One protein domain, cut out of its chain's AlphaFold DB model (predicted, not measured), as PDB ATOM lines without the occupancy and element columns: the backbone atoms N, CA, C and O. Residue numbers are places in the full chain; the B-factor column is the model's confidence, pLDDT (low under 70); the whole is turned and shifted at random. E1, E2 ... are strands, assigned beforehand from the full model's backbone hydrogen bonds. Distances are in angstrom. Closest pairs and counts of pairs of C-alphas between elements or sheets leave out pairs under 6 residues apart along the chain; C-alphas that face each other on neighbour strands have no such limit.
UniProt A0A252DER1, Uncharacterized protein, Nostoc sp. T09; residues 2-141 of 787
ATOM      1  N   PHE A   2     134.039 176.713 131.690       59.06
ATOM      2  CA  PHE A   2     135.063 177.711 132.020       59.06
ATOM      3  C   PHE A   2     136.485 177.205 131.713       59.06
ATOM      4  O   PHE A   2     136.752 176.009 131.830       59.06
ATOM      5  N   SER A   3     137.393 178.121 131.365       55.53
ATOM      6  CA  SER A   3     138.850 177.956 131.482       55.53
ATOM      7  C   SER A   3     139.283 178.231 132.929       55.53
ATOM      8  O   SER A   3     138.701 179.093 133.578       55.53
ATOM      9  N   SER A   4     140.282 177.510 133.442       64.94
ATOM     10  CA  SER A   4     140.778 177.624 134.824       64.94
ATOM     11  C   SER A   4     141.161 179.058 135.228       64.94
ATOM     12  O   SER A   4     141.974 179.666 134.530       64.94
ATOM     13  N   THR A   5     140.660 179.554 136.367       65.94
ATOM     14  CA  THR A   5     141.035 180.853 136.968       65.94
ATOM     15  C   THR A   5     141.744 180.668 138.320       65.94
ATOM     16  O   THR A   5     141.809 179.554 138.852       65.94
ATOM     17  N   VAL A   6     142.386 181.725 138.830       70.69
ATOM     18  CA  VAL A   6     143.174 181.688 140.080       70.69
ATOM     19  C   VAL A   6     142.221 181.644 141.281       70.69
ATOM     20  O   VAL A   6     141.191 182.301 141.267       70.69
ATOM     21  N   SER A   7     142.530 180.871 142.326       74.69
ATOM     22  CA  SER A   7     141.635 180.692 143.484       74.69
ATOM     23  C   SER A   7     141.708 181.865 144.479       74.69
ATOM     24  O   SER A   7     142.230 181.704 145.583       74.69
ATOM     25  N   ASP A   8     141.197 183.034 144.100       77.00
ATOM     26  CA  ASP A   8     141.153 184.264 144.915       77.00
ATOM     27  C   ASP A   8     139.759 184.587 145.502       77.00
ATOM     28  O   ASP A   8     139.614 185.526 146.286       77.00
ATOM     29  N   GLY A   9     138.754 183.758 145.200       73.56
ATOM     30  CA  GLY A   9     137.428 183.783 145.822       73.56
ATOM     31  C   GLY A   9     136.361 184.601 145.089       73.56
ATOM     32  O   GLY A   9     135.225 184.619 145.564       73.56
ATOM     33  N   VAL A  10     136.665 185.243 143.953       75.44
ATOM     34  CA  VAL A  10     135.682 186.018 143.170       75.44
ATOM     35  C   VAL A  10     135.958 185.900 141.669       75.44
ATOM     36  O   VAL A  10     137.062 186.170 141.227       75.44
ATOM     37  N   GLU A  11     134.934 185.595 140.864       80.44
ATOM     38  CA  GLU A  11     135.020 185.605 139.395       80.44
ATOM     39  C   GLU A  11     133.777 186.276 138.792       80.44
ATOM     40  O   GLU A  11     132.650 185.997 139.210       80.44
ATOM     41  N   ALA A  12     133.967 187.156 137.805       75.44
ATOM     42  CA  ALA A  12     132.873 187.815 137.093       75.44
ATOM     43  C   ALA A  12     132.523 187.060 135.801       75.44
ATOM     44  O   ALA A  12     133.402 186.640 135.053       75.44
ATOM     45  N   TRP A  13     131.229 186.926 135.493       71.19
ATOM     46  CA  TRP A  13     130.758 186.217 134.301       71.19
ATOM     47  C   TRP A  13     129.499 186.867 133.703       71.19
ATOM     48  O   TRP A  13     128.611 187.320 134.422       71.19
ATOM     49  N   LEU A  14     129.429 186.901 132.368       72.50
ATOM     50  CA  LEU A  14     128.260 187.311 131.585       72.50
ATOM     51  C   LEU A  14     127.341 186.124 131.270       72.50
ATOM     52  O   LEU A  14     127.753 185.200 130.568       72.50
ATOM     53  N   ILE A  15     126.080 186.188 131.701       71.69
ATOM     54  CA  ILE A  15     125.061 185.166 131.406       71.69
ATOM     55  C   ILE A  15     124.923 184.979 129.873       71.69
ATOM     56  O   ILE A  15     124.629 185.948 129.172       71.69
ATOM     57  N   PRO A  16     125.133 183.764 129.326       71.00
ATOM     58  CA  PRO A  16     124.983 183.479 127.902       71.00
ATOM     59  C   PRO A  16     123.569 183.771 127.395       71.00
ATOM     60  O   PRO A  16     122.583 183.357 128.002       71.00
ATOM     61  N   THR A  17     123.469 184.420 126.235       65.44
ATOM     62  CA  THR A  17     122.194 184.826 125.616       65.44
ATOM     63  C   THR A  17     121.345 183.660 125.101       65.44
ATOM     64  O   THR A  17     120.200 183.862 124.717       65.44
ATOM     65  N   ASN A  18     121.891 182.443 125.084       67.06
ATOM     66  CA  ASN A  18     121.221 181.227 124.626       67.06
ATOM     67  C   ASN A  18     120.698 180.335 125.768       67.06
ATOM     68  O   ASN A  18     120.256 179.216 125.504       67.06
ATOM     69  N   LEU A  19     120.763 180.790 127.024       70.31
ATOM     70  CA  LEU A  19     120.103 180.104 128.136       70.31
ATOM     71  C   LEU A  19     118.585 180.307 128.049       70.31
ATOM     72  O   LEU A  19     118.104 181.416 127.826       70.31
ATOM     73  N   VAL A  20     117.831 179.221 128.220       73.00
ATOM     74  CA  VAL A  20     116.364 179.254 128.250       73.00
ATOM     75  C   VAL A  20     115.912 179.793 129.605       73.00
ATOM     76  O   VAL A  20     116.564 179.555 130.619       73.00
ATOM     77  N   ALA A  21     114.798 180.527 129.636       73.31
ATOM     78  CA  ALA A  21     114.258 181.038 130.886       73.31
ATOM     79  C   ALA A  21     113.911 179.882 131.841       73.31
ATOM     80  O   ALA A  21     113.054 179.054 131.531       73.31
ATOM     81  N   ALA A  22     114.593 179.824 132.981       76.81
ATOM     82  CA  ALA A  22     114.420 178.796 134.002       76.81
ATOM     83  C   ALA A  22     114.904 179.321 135.362       76.81
ATOM     84  O   ALA A  22     115.640 180.310 135.422       76.81
ATOM     85  N   SER A  23     114.469 178.689 136.455       80.25
ATOM     86  CA  SER A  23     114.730 179.124 137.839       80.25
ATOM     87  C   SER A  23     115.656 178.197 138.633       80.25
ATOM     88  O   SER A  23     115.818 178.376 139.837       80.25
ATOM     89  N   ASP A  24     116.224 177.189 137.981       82.75
ATOM     90  CA  ASP A  24     116.926 176.054 138.584       82.75
ATOM     91  C   ASP A  24     118.406 175.966 138.169       82.75
ATOM     92  O   ASP A  24     119.048 174.925 138.323       82.75
ATOM     93  N   TYR A  25     118.997 177.066 137.690       82.25
ATOM     94  CA  TYR A  25     120.425 177.102 137.380       82.25
ATOM     95  C   TYR A  25     121.277 177.113 138.653       82.25
ATOM     96  O   TYR A  25     120.956 177.792 139.624       82.25
ATOM     97  N   GLN A  26     122.408 176.405 138.645       85.75
ATOM     98  CA  GLN A  26     123.385 176.403 139.737       85.75
ATOM     99  C   GLN A  26     124.809 176.489 139.177       85.75
ATOM    100  O   GLN A  26     125.112 175.918 138.128       85.75
ATOM    101  N   ILE A  27     125.693 177.200 139.877       83.44
ATOM    102  CA  ILE A  27     127.111 177.315 139.510       83.44
ATOM    103  C   ILE A  27     127.903 176.248 140.267       83.44
ATOM    104  O   ILE A  27     127.743 176.111 141.478       83.44
ATOM    105  N   ARG A  28     128.775 175.514 139.568       84.00
ATOM    106  CA  ARG A  28     129.749 174.595 140.176       84.00
ATOM    107  C   ARG A  28     131.157 175.156 140.015       84.00
ATOM    108  O   ARG A  28     131.603 175.334 138.882       84.00
ATOM    109  N   ALA A  29     131.863 175.367 141.121       81.06
ATOM    110  CA  ALA A  29     133.295 175.656 141.128       81.06
ATOM    111  C   ALA A  29     134.061 174.358 141.424       81.06
ATOM    112  O   ALA A  29     133.652 173.572 142.274       81.06
ATOM    113  N   SER A  30     135.141 174.060 140.703       79.88
ATOM    114  CA  SER A  30     135.894 172.806 140.878       79.88
ATOM    115  C   SER A  30     137.389 173.048 140.723       79.88
ATOM    116  O   SER A  30     137.799 173.799 139.840       79.88
ATOM    117  N   SER A  31     138.201 172.391 141.553       77.31
ATOM    118  CA  SER A  31     139.657 172.411 141.410       77.31
ATOM    119  C   SER A  31     140.073 171.779 140.084       77.31
ATOM    120  O   SER A  31     139.561 170.737 139.671       77.31
ATOM    121  N   THR A  32     141.037 172.409 139.422       76.31
ATOM    122  CA  THR A  32     141.569 171.971 138.126       76.31
ATOM    123  C   THR A  32     142.610 170.861 138.262       76.31
ATOM    124  O   THR A  32     142.931 170.205 137.275       76.31
ATOM    125  N   THR A  33     143.121 170.620 139.475       76.06
ATOM    126  CA  THR A  33     144.153 169.611 139.768       76.06
ATOM    127  C   THR A  33     143.646 168.446 140.624       76.06
ATOM    128  O   THR A  33     144.288 167.398 140.654       76.06
ATOM    129  N   ASN A  34     142.483 168.577 141.278       77.00
ATOM    130  CA  ASN A  34     141.795 167.478 141.964       77.00
ATOM    131  C   ASN A  34     140.275 167.594 141.780       77.00
ATOM    132  O   ASN A  34     139.618 168.402 142.432       77.00
ATOM    133  N   THR A  35     139.703 166.741 140.932       75.06
ATOM    134  CA  THR A  35     138.281 166.789 140.554       75.06
ATOM    135  C   THR A  35     137.308 166.432 141.680       75.06
ATOM    136  O   THR A  35     136.115 166.686 141.535       75.06
ATOM    137  N   ASN A  36     137.790 165.891 142.805       80.56
ATOM    138  CA  ASN A  36     136.966 165.625 143.990       80.56
ATOM    139  C   ASN A  36     136.834 166.839 144.922       80.56
ATOM    140  O   ASN A  36     136.084 166.780 145.891       80.56
ATOM    141  N   VAL A  37     137.550 167.935 144.646       80.75
ATOM    142  CA  VAL A  37     137.412 169.201 145.373       80.75
ATOM    143  C   VAL A  37     136.561 170.139 144.526       80.75
ATOM    144  O   VAL A  37     137.048 170.761 143.581       80.75
ATOM    145  N   TYR A  38     135.271 170.207 144.836       84.31
ATOM    146  CA  TYR A  38     134.322 171.120 144.208       84.31
ATOM    147  C   TYR A  38     133.291 171.593 145.223       84.31
ATOM    148  O   TYR A  38     133.074 170.943 146.243       84.31
ATOM    149  N   ASP A  39     132.646 172.705 144.901       84.00
ATOM    150  CA  ASP A  39     131.474 173.180 145.615       84.00
ATOM    151  C   ASP A  39     130.426 173.676 144.616       84.00
ATOM    152  O   ASP A  39     130.746 174.075 143.487       84.00
ATOM    153  N   PHE A  40     129.166 173.615 145.024       83.25
ATOM    154  CA  PHE A  40     128.065 174.224 144.298       83.25
ATOM    155  C   PHE A  40     127.637 175.497 145.018       83.25
ATOM    156  O   PHE A  40     127.656 175.574 146.240       83.25
ATOM    157  N   GLY A  41     127.196 176.500 144.261       80.69
ATOM    158  CA  GLY A  41     126.571 177.675 144.857       80.69
ATOM    159  C   GLY A  41     125.400 177.265 145.760       80.69
ATOM    160  O   GLY A  41     124.585 176.425 145.382       80.69
ATOM    161  N   ASN A  42     125.297 177.882 146.938       80.94
ATOM    162  CA  ASN A  42     124.329 177.523 147.986       80.94
ATOM    163  C   ASN A  42     122.845 177.697 147.594       80.94
ATOM    164  O   ASN A  42     121.958 177.398 148.393       80.94
ATOM    165  N   SER A  43     122.532 178.226 146.408       83.00
ATOM    166  CA  SER A  43     121.162 178.443 145.933       83.00
ATOM    167  C   SER A  43     121.081 178.369 144.410       83.00
ATOM    168  O   SER A  43     122.047 178.692 143.714       83.00
ATOM    169  N   TYR A  44     119.914 177.964 143.906       83.94
ATOM    170  CA  TYR A  44     119.577 178.107 142.492       83.94
ATOM    171  C   TYR A  44     119.376 179.586 142.131       83.94
ATOM    172  O   TYR A  44     118.980 180.385 142.982       83.94
ATOM    173  N   PHE A  45     119.625 179.949 140.873       80.31
ATOM    174  CA  PHE A  45     119.330 181.271 140.324       80.31
ATOM    175  C   PHE A  45     118.471 181.166 139.062       80.31
ATOM    176  O   PHE A  45     118.502 180.167 138.342       80.31
ATOM    177  N   SER A  46     117.700 182.221 138.794       77.75
ATOM    178  CA  SER A  46     116.841 182.313 137.618       77.75
ATOM    179  C   SER A  46     117.442 183.176 136.519       77.75
ATOM    180  O   SER A  46     118.017 184.227 136.795       77.75
ATOM    181  N   VAL A  47     117.222 182.770 135.272       77.75
ATOM    182  CA  VAL A  47     117.464 183.588 134.078       77.75
ATOM    183  C   VAL A  47     116.108 183.908 133.444       77.75
ATOM    184  O   VAL A  47     115.309 183.000 133.227       77.75
ATOM    185  N   THR A  48     115.831 185.182 133.149       64.38
ATOM    186  CA  THR A  48     114.607 185.644 132.457       64.38
ATOM    187  C   THR A  48     114.960 186.419 131.180       64.38
ATOM    188  O   THR A  48     116.033 187.026 131.136       64.38
ATOM    189  N   PRO A  49     114.092 186.445 130.144       63.91
ATOM    190  CA  PRO A  49     114.319 187.253 128.945       63.91
ATOM    191  C   PRO A  49     114.381 188.747 129.280       63.91
ATOM    192  O   PRO A  49     113.727 189.202 130.220       63.91
ATOM    193  N   ALA A  50     115.138 189.519 128.498       64.38
ATOM    194  CA  ALA A  50     115.129 190.974 128.613       64.38
ATOM    195  C   ALA A  50     113.739 191.546 128.242       64.38
ATOM    196  O   ALA A  50     113.054 190.978 127.383       64.38
ATOM    197  N   PRO A  51     113.302 192.650 128.871       65.44
ATOM    198  CA  PRO A  51     112.059 193.319 128.497       65.44
ATOM    199  C   PRO A  51     112.156 193.925 127.083       65.44
ATOM    200  O   PRO A  51     113.181 194.515 126.744       65.44
ATOM    201  N   TYR A  52     111.100 193.805 126.269       72.06
ATOM    202  CA  TYR A  52     110.991 194.415 124.933       72.06
ATOM    203  C   TYR A  52     109.619 195.080 124.721       72.06
ATOM    204  O   TYR A  52     108.642 194.695 125.360       72.06
ATOM    205  N   ARG A  53     109.550 196.074 123.822       78.12
ATOM    206  CA  ARG A  53     108.315 196.713 123.322       78.12
ATOM    207  C   ARG A  53     108.420 196.902 121.807       78.12
ATOM    208  O   ARG A  53     109.519 197.178 121.333       78.12
ATOM    209  N   ALA A  54     107.313 196.767 121.080       85.50
ATOM    210  CA  ALA A  54     107.232 197.039 119.646       85.50
ATOM    211  C   ALA A  54     105.898 197.711 119.278       85.50
ATOM    212  O   ALA A  54     104.834 197.145 119.534       85.50
ATOM    213  N   VAL A  55     105.928 198.893 118.661       88.88
ATOM    214  CA  VAL A  55     104.733 199.541 118.101       88.88
ATOM    215  C   VAL A  55     104.331 198.805 116.824       88.88
ATOM    216  O   VAL A  55     105.152 198.563 115.942       88.88
ATOM    217  N   THR A  56     103.062 198.416 116.717       89.19
ATOM    218  CA  THR A  56     102.548 197.635 115.582       89.19
ATOM    219  C   THR A  56     101.577 198.414 114.701       89.19
ATOM    220  O   THR A  56     101.484 198.085 113.521       89.19
ATOM    221  N   ASN A  57     100.922 199.464 115.215       89.44
ATOM    222  CA  ASN A  57     100.132 200.411 114.421       89.44
ATOM    223  C   ASN A  57      99.934 201.747 115.170       89.44
ATOM    224  O   ASN A  57      99.643 201.713 116.365       89.44
ATOM    225  N   PRO A  58     100.010 202.913 114.507       91.88
ATOM    226  CA  PRO A  58     100.646 203.124 113.207       91.88
ATOM    227  C   PRO A  58     102.155 202.856 113.301       91.88
ATOM    228  O   PRO A  58     102.815 203.287 114.251       91.88
ATOM    229  N   ASN A  59     102.692 202.113 112.333       88.00
ATOM    230  CA  ASN A  59     104.081 201.652 112.319       88.00
ATOM    231  C   ASN A  59     104.875 202.169 111.104       88.00
ATOM    232  O   ASN A  59     106.067 201.890 110.979       88.00
ATOM    233  N   GLY A  60     104.243 202.939 110.217       83.94
ATOM    234  CA  GLY A  60     104.880 203.596 109.083       83.94
ATOM    235  C   GLY A  60     104.072 203.512 107.788       83.94
ATOM    236  O   GLY A  60     103.723 202.427 107.331       83.94
ATOM    237  N   GLY A  61     103.874 204.658 107.131       84.69
ATOM    238  CA  GLY A  61     103.205 204.764 105.829       84.69
ATOM    239  C   GLY A  61     101.676 204.858 105.881       84.69
ATOM    240  O   GLY A  61     101.056 205.100 104.847       84.69
ATOM    241  N   GLU A  62     101.055 204.718 107.054       93.69
ATOM    242  CA  GLU A  62      99.612 204.895 107.213       93.69
ATOM    243  C   GLU A  62      99.191 206.362 106.988       93.69
ATOM    244  O   GLU A  62      99.975 207.305 107.143       93.69
ATOM    245  N   SER A  63      97.924 206.568 106.623       91.12
ATOM    246  CA  SER A  63      97.316 207.894 106.503       91.12
ATOM    247  C   SER A  63      96.084 207.970 107.394       91.12
ATOM    248  O   SER A  63      95.109 207.249 107.181       91.12
ATOM    249  N   LEU A  64      96.159 208.806 108.426       92.12
ATOM    250  CA  LEU A  64      95.113 208.998 109.420       92.12
ATOM    251  C   LEU A  64      94.382 210.313 109.137       92.12
ATOM    252  O   LEU A  64      94.985 211.380 109.093       92.12
ATOM    253  N   GLN A  65      93.070 210.266 108.962       89.75
ATOM    254  CA  GLN A  65      92.266 211.459 108.736       89.75
ATOM    255  C   GLN A  65      91.968 212.169 110.060       89.75
ATOM    256  O   GLN A  65      91.511 211.551 111.024       89.75
ATOM    257  N   ALA A  66      92.202 213.479 110.111       89.38
ATOM    258  CA  ALA A  66      91.805 214.303 111.244       89.38
ATOM    259  C   ALA A  66      90.277 214.256 111.434       89.38
ATOM    260  O   ALA A  66      89.515 214.347 110.473       89.38
ATOM    261  N   GLY A  67      89.822 214.115 112.680       85.19
ATOM    262  CA  GLY A  67      88.414 213.901 113.030       85.19
ATOM    263  C   GLY A  67      87.978 212.431 113.079       85.19
ATOM    264  O   GLY A  67      86.823 212.169 113.414       85.19
ATOM    265  N   SER A  68      88.876 211.482 112.794       88.94
ATOM    266  CA  SER A  68      88.606 210.039 112.851       88.94
ATOM    267  C   SER A  68      89.280 209.368 114.053       88.94
ATOM    268  O   SER A  68      90.263 209.868 114.605       88.94
ATOM    269  N   THR A  69      88.739 208.221 114.475       91.38
ATOM    270  CA  THR A  69      89.310 207.398 115.557       91.38
ATOM    271  C   THR A  69      90.074 206.217 114.971       91.38
ATOM    272  O   THR A  69      89.543 205.508 114.118       91.38
ATOM    273  N   TYR A  70      91.292 205.985 115.456       93.44
ATOM    274  CA  TYR A  70      92.151 204.876 115.046       93.44
ATOM    275  C   TYR A  70      92.704 204.142 116.262       93.44
ATOM    276  O   TYR A  70      92.943 204.746 117.301       93.44
ATOM    277  N   ASN A  71      92.958 202.845 116.119       94.44
ATOM    278  CA  ASN A  71      93.600 202.063 117.169       94.44
ATOM    279  C   ASN A  71      95.121 202.177 117.059       94.44
ATOM    280  O   ASN A  71      95.698 201.835 116.025       94.44
ATOM    281  N   ILE A  72      95.762 202.613 118.137       94.38
ATOM    282  CA  ILE A  72      97.198 202.481 118.359       94.38
ATOM    283  C   ILE A  72      97.432 201.094 118.956       94.38
ATOM    284  O   ILE A  72      96.808 200.763 119.957       94.38
ATOM    285  N   THR A  73      98.306 200.277 118.372       93.50
ATOM    286  CA  THR A  73      98.592 198.917 118.852       93.50
ATOM    287  C   THR A  73     100.082 198.691 119.072       93.50
ATOM    288  O   THR A  73     100.924 199.271 118.381       93.50
ATOM    289  N   TRP A  74     100.418 197.828 120.032       91.69
ATOM    290  CA  TRP A  74     101.795 197.452 120.370       91.69
ATOM    291  C   TRP A  74     101.873 196.018 120.914       91.69
ATOM    292  O   TRP A  74     100.855 195.406 121.232       91.69
ATOM    293  N   SER A  75     103.084 195.465 121.010       88.12
ATOM    294  CA  SER A  75     103.376 194.199 121.693       88.12
ATOM    295  C   SER A  75     104.534 194.356 122.679       88.12
ATOM    296  O   SER A  75     105.485 195.096 122.422       88.12
ATOM    297  N   ASP A  76     104.458 193.673 123.822       83.25
ATOM    298  CA  ASP A  76     105.506 193.662 124.845       83.25
ATOM    299  C   ASP A  76     105.412 192.435 125.773       83.25
ATOM    300  O   ASP A  76     104.527 191.591 125.626       83.25
ATOM    301  N   ASN A  77     106.376 192.290 126.688       77.75
ATOM    302  CA  ASN A  77     106.439 191.205 127.676       77.75
ATOM    303  C   ASN A  77     106.483 191.713 129.129       77.75
ATOM    304  O   ASN A  77     107.149 191.111 129.977       77.75
ATOM    305  N   ILE A  78     105.802 192.823 129.412       72.81
ATOM    306  CA  ILE A  78     105.900 193.562 130.677       72.81
ATOM    307  C   ILE A  78     104.520 193.893 131.249       72.81
ATOM    308  O   ILE A  78     103.567 194.142 130.523       72.81
ATOM    309  N   GLY A  79     104.392 193.806 132.575       73.75
ATOM    310  CA  GLY A  79     103.095 193.805 133.265       73.75
ATOM    311  C   GLY A  79     102.584 195.177 133.712       73.75
ATOM    312  O   GLY A  79     101.516 195.248 134.316       73.75
ATOM    313  N   GLU A  80     103.340 196.255 133.486       85.00
ATOM    314  CA  GLU A  80     102.965 197.625 133.847       85.00
ATOM    315  C   GLU A  80     102.331 198.421 132.698       85.00
ATOM    316  O   GLU A  80     102.545 198.128 131.528       85.00
ATOM    317  N   ASN A  81     101.632 199.506 133.047       89.56
ATOM    318  CA  ASN A  81     101.022 200.439 132.098       89.56
ATOM    319  C   ASN A  81     102.037 201.120 131.159       89.56
ATOM    320  O   ASN A  81     103.192 201.371 131.529       89.56
ATOM    321  N   VAL A  82     101.564 201.538 129.983       92.12
ATOM    322  CA  VAL A  82     102.331 202.277 128.973       92.12
ATOM    323  C   VAL A  82     101.919 203.735 128.856       92.12
ATOM    324  O   VAL A  82     100.773 204.107 129.085       92.12
ATOM    325  N   LYS A  83     102.873 204.570 128.460       93.94
ATOM    326  CA  LYS A  83     102.664 205.945 128.019       93.94
ATOM    327  C   LYS A  83     102.773 205.999 126.498       93.94
ATOM    328  O   LYS A  83     103.748 205.487 125.943       93.94
ATOM    329  N   ILE A  84     101.821 206.664 125.852       94.81
ATOM    330  CA  ILE A  84     101.760 206.840 124.399       94.81
ATOM    331  C   ILE A  84     101.919 208.325 124.069       94.81
ATOM    332  O   ILE A  84     101.120 209.171 124.483       94.81
ATOM    333  N   ASP A  85     102.958 208.635 123.307       96.25
ATOM    334  CA  ASP A  85     103.314 209.979 122.875       96.25
ATOM    335  C   ASP A  85     103.227 210.089 121.344       96.25
ATOM    336  O   ASP A  85     103.676 209.203 120.617       96.25
ATOM    337  N   LEU A  86     102.689 211.204 120.856       95.94
ATOM    338  CA  LEU A  86     102.721 211.594 119.451       95.94
ATOM    339  C   LEU A  86     103.936 212.482 119.207       95.94
ATOM    340  O   LEU A  86     104.123 213.497 119.883       95.94
ATOM    341  N   TYR A  87     104.734 212.128 118.215       95.81
ATOM    342  CA  TYR A  87     105.881 212.891 117.744       95.81
ATOM    343  C   TYR A  87     105.599 213.453 116.354       95.81
ATOM    344  O   TYR A  87     104.886 212.831 115.574       95.81
ATOM    345  N   LYS A  88     106.183 214.614 116.047       93.69
ATOM    346  CA  LYS A  88     106.183 215.231 114.718       93.69
ATOM    347  C   LYS A  88     107.589 215.731 114.390       93.69
ATOM    348  O   LYS A  88     108.204 216.391 115.228       93.69
ATOM    349  N   ALA A  89     108.110 215.404 113.208       91.75
ATOM    350  CA  ALA A  89     109.477 215.741 112.788       91.75
ATOM    351  C   ALA A  89     110.550 215.366 113.837       91.75
ATOM    352  O   ALA A  89     111.484 216.124 114.100       91.75
ATOM    353  N   GLY A  90     110.383 214.216 114.503       87.50
ATOM    354  CA  GLY A  90     111.307 213.719 115.532       87.50
ATOM    355  C   GLY A  90     111.237 214.425 116.896       87.50
ATOM    356  O   GLY A  90     111.950 214.029 117.816       87.50
ATOM    357  N   SER A  91     110.370 215.427 117.074       92.38
ATOM    358  CA  SER A  91     110.129 216.092 118.364       92.38
ATOM    359  C   SER A  91     108.800 215.654 118.974       92.38
ATOM    360  O   SER A  91     107.850 215.368 118.247       92.38
ATOM    361  N   LEU A  92     108.716 215.615 120.308       94.69
ATOM    362  CA  LEU A  92     107.455 215.336 121.000       94.69
ATOM    363  C   LEU A  92     106.433 216.417 120.622       94.69
ATOM    364  O   LEU A  92     106.656 217.594 120.898       94.69
ATOM    365  N   TYR A  93     105.326 216.013 120.001       94.56
ATOM    366  CA  TYR A  93     104.224 216.900 119.642       94.56
ATOM    367  C   TYR A  93     103.223 217.002 120.798       94.56
ATOM    368  O   TYR A  93     102.883 218.097 121.237       94.56
ATOM    369  N   SER A  94     102.792 215.858 121.335       94.44
ATOM    370  CA  SER A  94     101.879 215.791 122.480       94.44
ATOM    371  C   SER A  94     101.903 214.416 123.142       94.44
ATOM    372  O   SER A  94     102.021 213.405 122.456       94.44
ATOM    373  N   THR A  95     101.691 214.350 124.456       95.31
ATOM    374  CA  THR A  95     101.343 213.083 125.117       95.31
ATOM    375  C   THR A  95      99.874 212.774 124.859       95.31
ATOM    376  O   THR A  95      99.016 213.554 125.265       95.31
ATOM    377  N   LEU A  96      99.595 211.658 124.181       94.94
ATOM    378  CA  LEU A  96      98.228 211.215 123.893       94.94
ATOM    379  C   LEU A  96      97.620 210.527 125.117       94.94
ATOM    380  O   LEU A  96      96.512 210.853 125.528       94.94
ATOM    381  N   PHE A  97      98.391 209.628 125.735       94.69
ATOM    382  CA  PHE A  97      97.986 208.873 126.917       94.69
ATOM    383  C   PHE A  97      99.154 208.804 127.896       94.69
ATOM    384  O   PHE A  97     100.210 208.260 127.582       94.69
ATOM    385  N   SER A  98      98.991 209.360 129.098       92.50
ATOM    386  CA  SER A  98     100.066 209.406 130.100       92.50
ATOM    387  C   SER A  98     100.298 208.068 130.818       92.50
ATOM    388  O   SER A  98     101.381 207.864 131.361       92.50
ATOM    389  N   SER A  99      99.284 207.194 130.857       92.19
ATOM    390  CA  SER A  99      99.320 205.842 131.434       92.19
ATOM    391  C   SER A  99      98.068 205.061 131.003       92.19
ATOM    392  O   SER A  99      96.972 205.411 131.432       92.19
ATOM    393  N   THR A 100      98.228 203.990 130.231       90.44
ATOM    394  CA  THR A 100      97.171 203.054 129.795       90.44
ATOM    395  C   THR A 100      97.610 201.601 130.038       90.44
ATOM    396  O   THR A 100      98.804 201.334 130.173       90.44
ATOM    397  N   ILE A 101      96.659 200.680 130.206       88.69
ATOM    398  CA  ILE A 101      96.933 199.257 130.467       88.69
ATOM    399  C   ILE A 101      97.712 198.679 129.282       88.69
ATOM    400  O   ILE A 101      97.424 198.991 128.136       88.69
ATOM    401  N   SER A 102      98.707 197.833 129.547       87.06
ATOM    402  CA  SER A 102      99.494 197.188 128.488       87.06
ATOM    403  C   SER A 102      98.785 195.961 127.900       87.06
ATOM    404  O   SER A 102      99.284 194.843 127.994       87.06
ATOM    405  N   ASP A 103      97.585 196.146 127.347       88.44
ATOM    406  CA  ASP A 103      96.781 195.088 126.707       88.44
ATOM    407  C   ASP A 103      96.948 195.029 125.173       88.44
ATOM    408  O   ASP A 103      96.376 194.160 124.511       88.44
ATOM    409  N   GLY A 104      97.793 195.908 124.622       89.19
ATOM    410  CA  GLY A 104      98.228 195.911 123.227       89.19
ATOM    411  C   GLY A 104      97.408 196.804 122.295       89.19
ATOM    412  O   GLY A 104      97.701 196.822 121.095       89.19
ATOM    413  N   VAL A 105      96.412 197.548 122.797       92.88
ATOM    414  CA  VAL A 105      95.598 198.460 121.981       92.88
ATOM    415  C   VAL A 105      95.055 199.659 122.767       92.88
ATOM    416  O   VAL A 105      94.561 199.522 123.873       92.88
ATOM    417  N   GLU A 106      95.060 200.842 122.155       95.75
ATOM    418  CA  GLU A 106      94.424 202.050 122.688       95.75
ATOM    419  C   GLU A 106      93.758 202.839 121.552       95.75
ATOM    420  O   GLU A 106      94.349 203.028 120.486       95.75
ATOM    421  N   ALA A 107      92.530 203.313 121.757       94.81
ATOM    422  CA  ALA A 107      91.792 204.049 120.731       94.81
ATOM    423  C   ALA A 107      92.121 205.547 120.785       94.81
ATOM    424  O   ALA A 107      91.862 206.225 121.775       94.81
ATOM    425  N   TRP A 108      92.631 206.099 119.687       94.62
ATOM    426  CA  TRP A 108      92.997 207.504 119.555       94.62
ATOM    427  C   TRP A 108      92.059 208.249 118.602       94.62
ATOM    428  O   TRP A 108      92.007 207.960 117.407       94.62
ATOM    429  N   PHE A 109      91.351 209.255 119.122       92.50
ATOM    430  CA  PHE A 109      90.659 210.252 118.304       92.50
ATOM    431  C   PHE A 109      91.656 211.306 117.814       92.50
ATOM    432  O   PHE A 109      92.192 212.077 118.616       92.50
ATOM    433  N   VAL A 110      91.892 211.354 116.504       92.94
ATOM    434  CA  VAL A 110      92.775 212.344 115.881       92.94
ATOM    435  C   VAL A 110      92.041 213.687 115.868       92.94
ATOM    436  O   VAL A 110      91.017 213.796 115.190       92.94
ATOM    437  N   PRO A 111      92.507 214.726 116.586       89.50
ATOM    438  CA  PRO A 111      91.798 216.002 116.644       89.50
ATOM    439  C   PRO A 111      91.607 216.608 115.248       89.50
ATOM    440  O   PRO A 111      92.539 216.619 114.447       89.50
ATOM    441  N   SER A 112      90.422 217.150 114.952       83.75
ATOM    442  CA  SER A 112      90.106 217.748 113.639       83.75
ATOM    443  C   SER A 112      90.973 218.965 113.292       83.75
ATOM    444  O   SER A 112      91.130 219.302 112.122       83.75
ATOM    445  N   ASN A 113      91.556 219.611 114.304       84.31
ATOM    446  CA  ASN A 113      92.494 220.721 114.172       84.31
ATOM    447  C   ASN A 113      93.970 220.283 114.178       84.31
ATOM    448  O   ASN A 113      94.852 221.147 114.186       84.31
ATOM    449  N   LEU A 114      94.261 218.976 114.208       89.75
ATOM    450  CA  LEU A 114      95.628 218.487 114.074       89.75
ATOM    451  C   LEU A 114      96.152 218.864 112.685       89.75
ATOM    452  O   LEU A 114      95.534 218.567 111.664       89.75
ATOM    453  N   ILE A 115      97.292 219.552 112.652       88.56
ATOM    454  CA  ILE A 115      97.861 220.083 111.412       88.56
ATOM    455  C   ILE A 115      98.231 218.916 110.490       88.56
ATOM    456  O   ILE A 115      98.978 218.024 110.895       88.56
ATOM    457  N   ALA A 116      97.759 218.949 109.245       88.25
ATOM    458  CA  ALA A 116      98.122 217.947 108.249       88.25
ATOM    459  C   ALA A 116      99.648 217.890 108.035       88.25
ATOM    460  O   ALA A 116     100.337 218.914 108.046       88.25
ATOM    461  N   GLY A 117     100.189 216.687 107.857       90.69
ATOM    462  CA  GLY A 117     101.632 216.462 107.739       90.69
ATOM    463  C   GLY A 117     101.968 214.986 107.575       90.69
ATOM    464  O   GLY A 117     101.152 214.137 107.907       90.69
ATOM    465  N   SER A 118     103.147 214.669 107.044       92.81
ATOM    466  CA  SER A 118     103.580 213.295 106.727       92.81
ATOM    467  C   SER A 118     104.696 212.772 107.639       92.81
ATOM    468  O   SER A 118     105.386 211.821 107.292       92.81
ATOM    469  N   ASP A 119     104.935 213.457 108.752       94.06
ATOM    470  CA  ASP A 119     106.120 213.352 109.601       94.06
ATOM    471  C   ASP A 119     105.770 212.985 111.051       94.06
ATOM    472  O   ASP A 119     106.501 213.347 111.978       94.06
ATOM    473  N   TYR A 120     104.655 212.275 111.258       95.69
ATOM    474  CA  TYR A 120     104.197 211.852 112.580       95.69
ATOM    475  C   TYR A 120     104.684 210.449 112.952       95.69
ATOM    476  O   TYR A 120     104.784 209.571 112.100       95.69
ATOM    477  N   GLN A 121     104.959 210.219 114.235       95.38
ATOM    478  CA  GLN A 121     105.320 208.912 114.795       95.38
ATOM    479  C   GLN A 121     104.643 208.703 116.147       95.38
ATOM    480  O   GLN A 121     104.507 209.645 116.928       95.38
ATOM    481  N   ILE A 122     104.254 207.463 116.440       95.44
ATOM    482  CA  ILE A 122     103.834 207.069 117.784       95.44
ATOM    483  C   ILE A 122     105.028 206.490 118.527       95.44
ATOM    484  O   ILE A 122     105.762 205.659 117.993       95.44
ATOM    485  N   ARG A 123     105.198 206.926 119.773       94.06
ATOM    486  CA  ARG A 123     106.128 206.341 120.730       94.06
ATOM    487  C   ARG A 123     105.342 205.700 121.862       94.06
ATOM    488  O   ARG A 123     104.569 206.388 122.528       94.06
ATOM    489  N   VAL A 124     105.590 204.422 122.123       93.06
ATOM    490  CA  VAL A 124     105.048 203.704 123.286       93.06
ATOM    491  C   VAL A 124     106.191 203.443 124.262       93.06
ATOM    492  O   VAL A 124     107.237 202.924 123.883       93.06
ATOM    493  N   SER A 125     106.026 203.831 125.526       91.06
ATOM    494  CA  SER A 125     107.077 203.763 126.550       91.06
ATOM    495  C   SER A 125     106.563 203.214 127.881       91.06
ATOM    496  O   SER A 125     105.390 203.374 128.208       91.06
ATOM    497  N   SER A 126     107.431 202.562 128.658       86.56
ATOM    498  CA  SER A 126     107.093 202.099 130.012       86.56
ATOM    499  C   SER A 126     106.904 203.279 130.965       86.56
ATOM    500  O   SER A 126     107.698 204.222 130.977       86.56
ATOM    501  N   THR A 127     105.875 203.200 131.812       87.56
ATOM    502  CA  THR A 127     105.611 204.206 132.854       87.56
ATOM    503  C   THR A 127     106.581 204.129 134.038       87.56
ATOM    504  O   THR A 127     106.702 205.097 134.785       87.56
ATOM    505  N   THR A 128     107.297 203.013 134.208       84.56
ATOM    506  CA  THR A 128     108.230 202.798 135.329       84.56
ATOM    507  C   THR A 128     109.700 202.874 134.911       84.56
ATOM    508  O   THR A 128     110.550 203.197 135.741       84.56
ATOM    509  N   ASN A 129     110.017 202.644 133.629       82.81
ATOM    510  CA  ASN A 129     111.368 202.789 133.085       82.81
ATOM    511  C   ASN A 129     111.359 203.450 131.698       82.81
ATOM    512  O   ASN A 129     111.161 202.797 130.675       82.81
ATOM    513  N   ALA A 130     111.679 204.743 131.654       78.50
ATOM    514  CA  ALA A 130     111.661 205.542 130.428       78.50
ATOM    515  C   ALA A 130     112.658 205.089 129.338       78.50
ATOM    516  O   ALA A 130     112.539 205.541 128.200       78.50
ATOM    517  N   ASN A 131     113.621 204.213 129.662       82.81
ATOM    518  CA  ASN A 131     114.551 203.633 128.685       82.81
ATOM    519  C   ASN A 131     113.946 202.449 127.913       82.81
ATOM    520  O   ASN A 131     114.536 202.007 126.933       82.81
ATOM    521  N   ILE A 132     112.786 201.938 128.336       85.06
ATOM    522  CA  ILE A 132     112.050 200.884 127.636       85.06
ATOM    523  C   ILE A 132     110.957 201.560 126.814       85.06
ATOM    524  O   ILE A 132     109.874 201.867 127.321       85.06
ATOM    525  N   TYR A 133     111.257 201.830 125.551       88.81
ATOM    526  CA  TYR A 133     110.320 202.420 124.607       88.81
ATOM    527  C   TYR A 133     110.568 201.890 123.204       88.81
ATOM    528  O   TYR A 133     111.662 201.416 122.902       88.81
ATOM    529  N   ASP A 134     109.563 202.046 122.356       91.19
ATOM    530  CA  ASP A 134     109.692 201.862 120.920       91.19
ATOM    531  C   ASP A 134     108.981 202.989 120.167       91.19
ATOM    532  O   ASP A 134     108.061 203.627 120.696       91.19
ATOM    533  N   PHE A 135     109.445 203.256 118.950       91.38
ATOM    534  CA  PHE A 135     108.784 204.130 117.989       91.38
ATOM    535  C   PHE A 135     108.220 203.284 116.854       91.38
ATOM    536  O   PHE A 135     108.815 202.278 116.486       91.38
ATOM    537  N   GLY A 136     107.141 203.746 116.222       90.12
ATOM    538  CA  GLY A 136     106.774 203.227 114.906       90.12
ATOM    539  C   GLY A 136     107.970 203.280 113.940       90.12
ATOM    540  O   GLY A 136     108.703 204.274 113.898       90.12
ATOM    541  N   ASN A 137     108.166 202.214 113.167       89.00
ATOM    542  CA  ASN A 137     109.332 201.991 112.307       89.00
ATOM    543  C   ASN A 137     109.533 203.080 111.235       89.00
ATOM    544  O   ASN A 137     110.655 203.289 110.770       89.00
ATOM    545  N   SER A 138     108.469 203.776 110.822       91.50
ATOM    546  CA  SER A 138     108.528 204.932 109.918       91.50
ATOM    547  C   SER A 138     107.449 205.969 110.262       91.50
ATOM    548  O   SER A 138     106.630 205.759 111.156       91.50
ATOM    549  N   TYR A 139     107.465 207.114 109.576       93.94
ATOM    550  CA  TYR A 139     106.451 208.155 109.743       93.94
ATOM    551  C   TYR A 139     105.106 207.748 109.124       93.94
ATOM    552  O   TYR A 139     105.067 207.113 108.068       93.94
ATOM    553  N   PHE A 140     104.008 208.163 109.755       94.44
ATOM    554  CA  PHE A 140     102.661 208.160 109.184       94.44
ATOM    555  C   PHE A 140     102.217 209.593 108.853       94.44
ATOM    556  O   PHE A 140     102.820 210.578 109.297       94.44
ATOM    557  N   SER A 141     101.156 209.718 108.056       93.56
ATOM    558  CA  SER A 141     100.584 211.003 107.646       93.56
ATOM    559  C   SER A 141      99.243 211.298 108.309       93.56
ATOM    560  O   SER A 141      98.471 210.388 108.590       93.56
TER     561      SER A 141
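What this domain is: This is residues 2 to 141 of the 787 residues of an uncharacterized protein of Nostoc sp. T09 (UniProt A0A252DER1). The model has two lobes joined by one single thread of chain: a sandwich of two sheets with crossed strands, E9 E8 E11 E12 facing E5 E7 E10, and a smaller, looser lobe in which E1 and E2 run out and E3 and E4 run back beside them. Residues 2 to 21, with no named element, make a long loop in the smaller lobe, and residues 48 to 52 are the thread between the lobes. The printed part has 140 residues, with no named helix and twelve named strands in the order E1 to E12; the class is all strand, though under half of the residues, 64 of 140, are in named elements. The four sheets, E9 E8 E11 E12, E5 E7 E10, E1 E4 and E2 E3, are each antiparallel. The whole is extended, with a radius of gyration of the C-alphas of 23.7 A, and it spans 77 by 25 by 20 A.

Where its parts are: In the largest sheet E9 is residues 91 to 100, 21.6 A from first to last C-alpha, and it bends by 65 degrees at residue 94. E8 is residues 82 to 88, 19.6 A long; E11 is residues 117 to 126, 27.1 A long; E12 is residues 133 to 135. C-alpha 117, where E11 begins, is at (101.632, 216.462, 107.739). In the second sheet E5 is residues 53 to 57, 12.6 A long; E7 is residues 69 to 76, 23.2 A long; E10 is residues 105 to 109, 13.3 A long. E6, residues 63 to 65, pairs with no named strand. The short strands of the other lobe are E1, residues 22 to 25, E2, residues 28 to 30, E3, residues 38 to 40, and E4, residues 45 to 47. C-alpha 22, where E1 begins, is at (114.420, 178.796, 134.002), and C-alpha 135, where E12 ends, is at (108.784, 204.130, 117.989).

How they stand to each other: The largest sheet runs E9, E8, E11, E12 and is twisted; E9 and E12 are its edge strands. E8 and E9 are a hairpin, with N 86 and O 94 2.8 A apart, within hydrogen-bond range. E8 and E11 are antiparallel at 158 degrees, with N 85 and O 123 at 2.9 A. E11 and E12 are a hairpin, with N 134 and O 124 at 2.9 A. This sheet and E5 E7 E10 form a sandwich, two sheets face to face, 8.9 A centre to centre where they face each other, their strands at 51 degrees. The closest C-alphas of E5 and E12 are those of Ala 54 and Asp 134, 5.6 A apart. The inner strand E7 has staggered pairing: residues 69 to 73 pair with E10, for instance N 72 and O 106 at 2.8 A, and residues 73 to 76 pair with E5, for instance N 75 and O 54 at 2.8 A. The closest C-alphas of E6 and E7 are those of Leu 64 and Tyr 70, 7.6 A apart. In the other lobe E1 runs on into E2 across a break of 2 residues, at 20 degrees. E2 and E3 are a hairpin, with N 29 and O 39 at 2.9 A; E1 and E4 are antiparallel at 137 degrees, with N 45 and O 25 at 2.8 A. E4 and E5 are apart.

The domain as a whole: The two C-alphas farthest apart, those of Asn 34 and Asn 113, are 77.7 A from each other. The printed part has no cut, and no link between named elements is long. The mean pLDDT of the printed part is 84.6; residues 2 to 5, 17 to 18 and 48 to 51 are under 70.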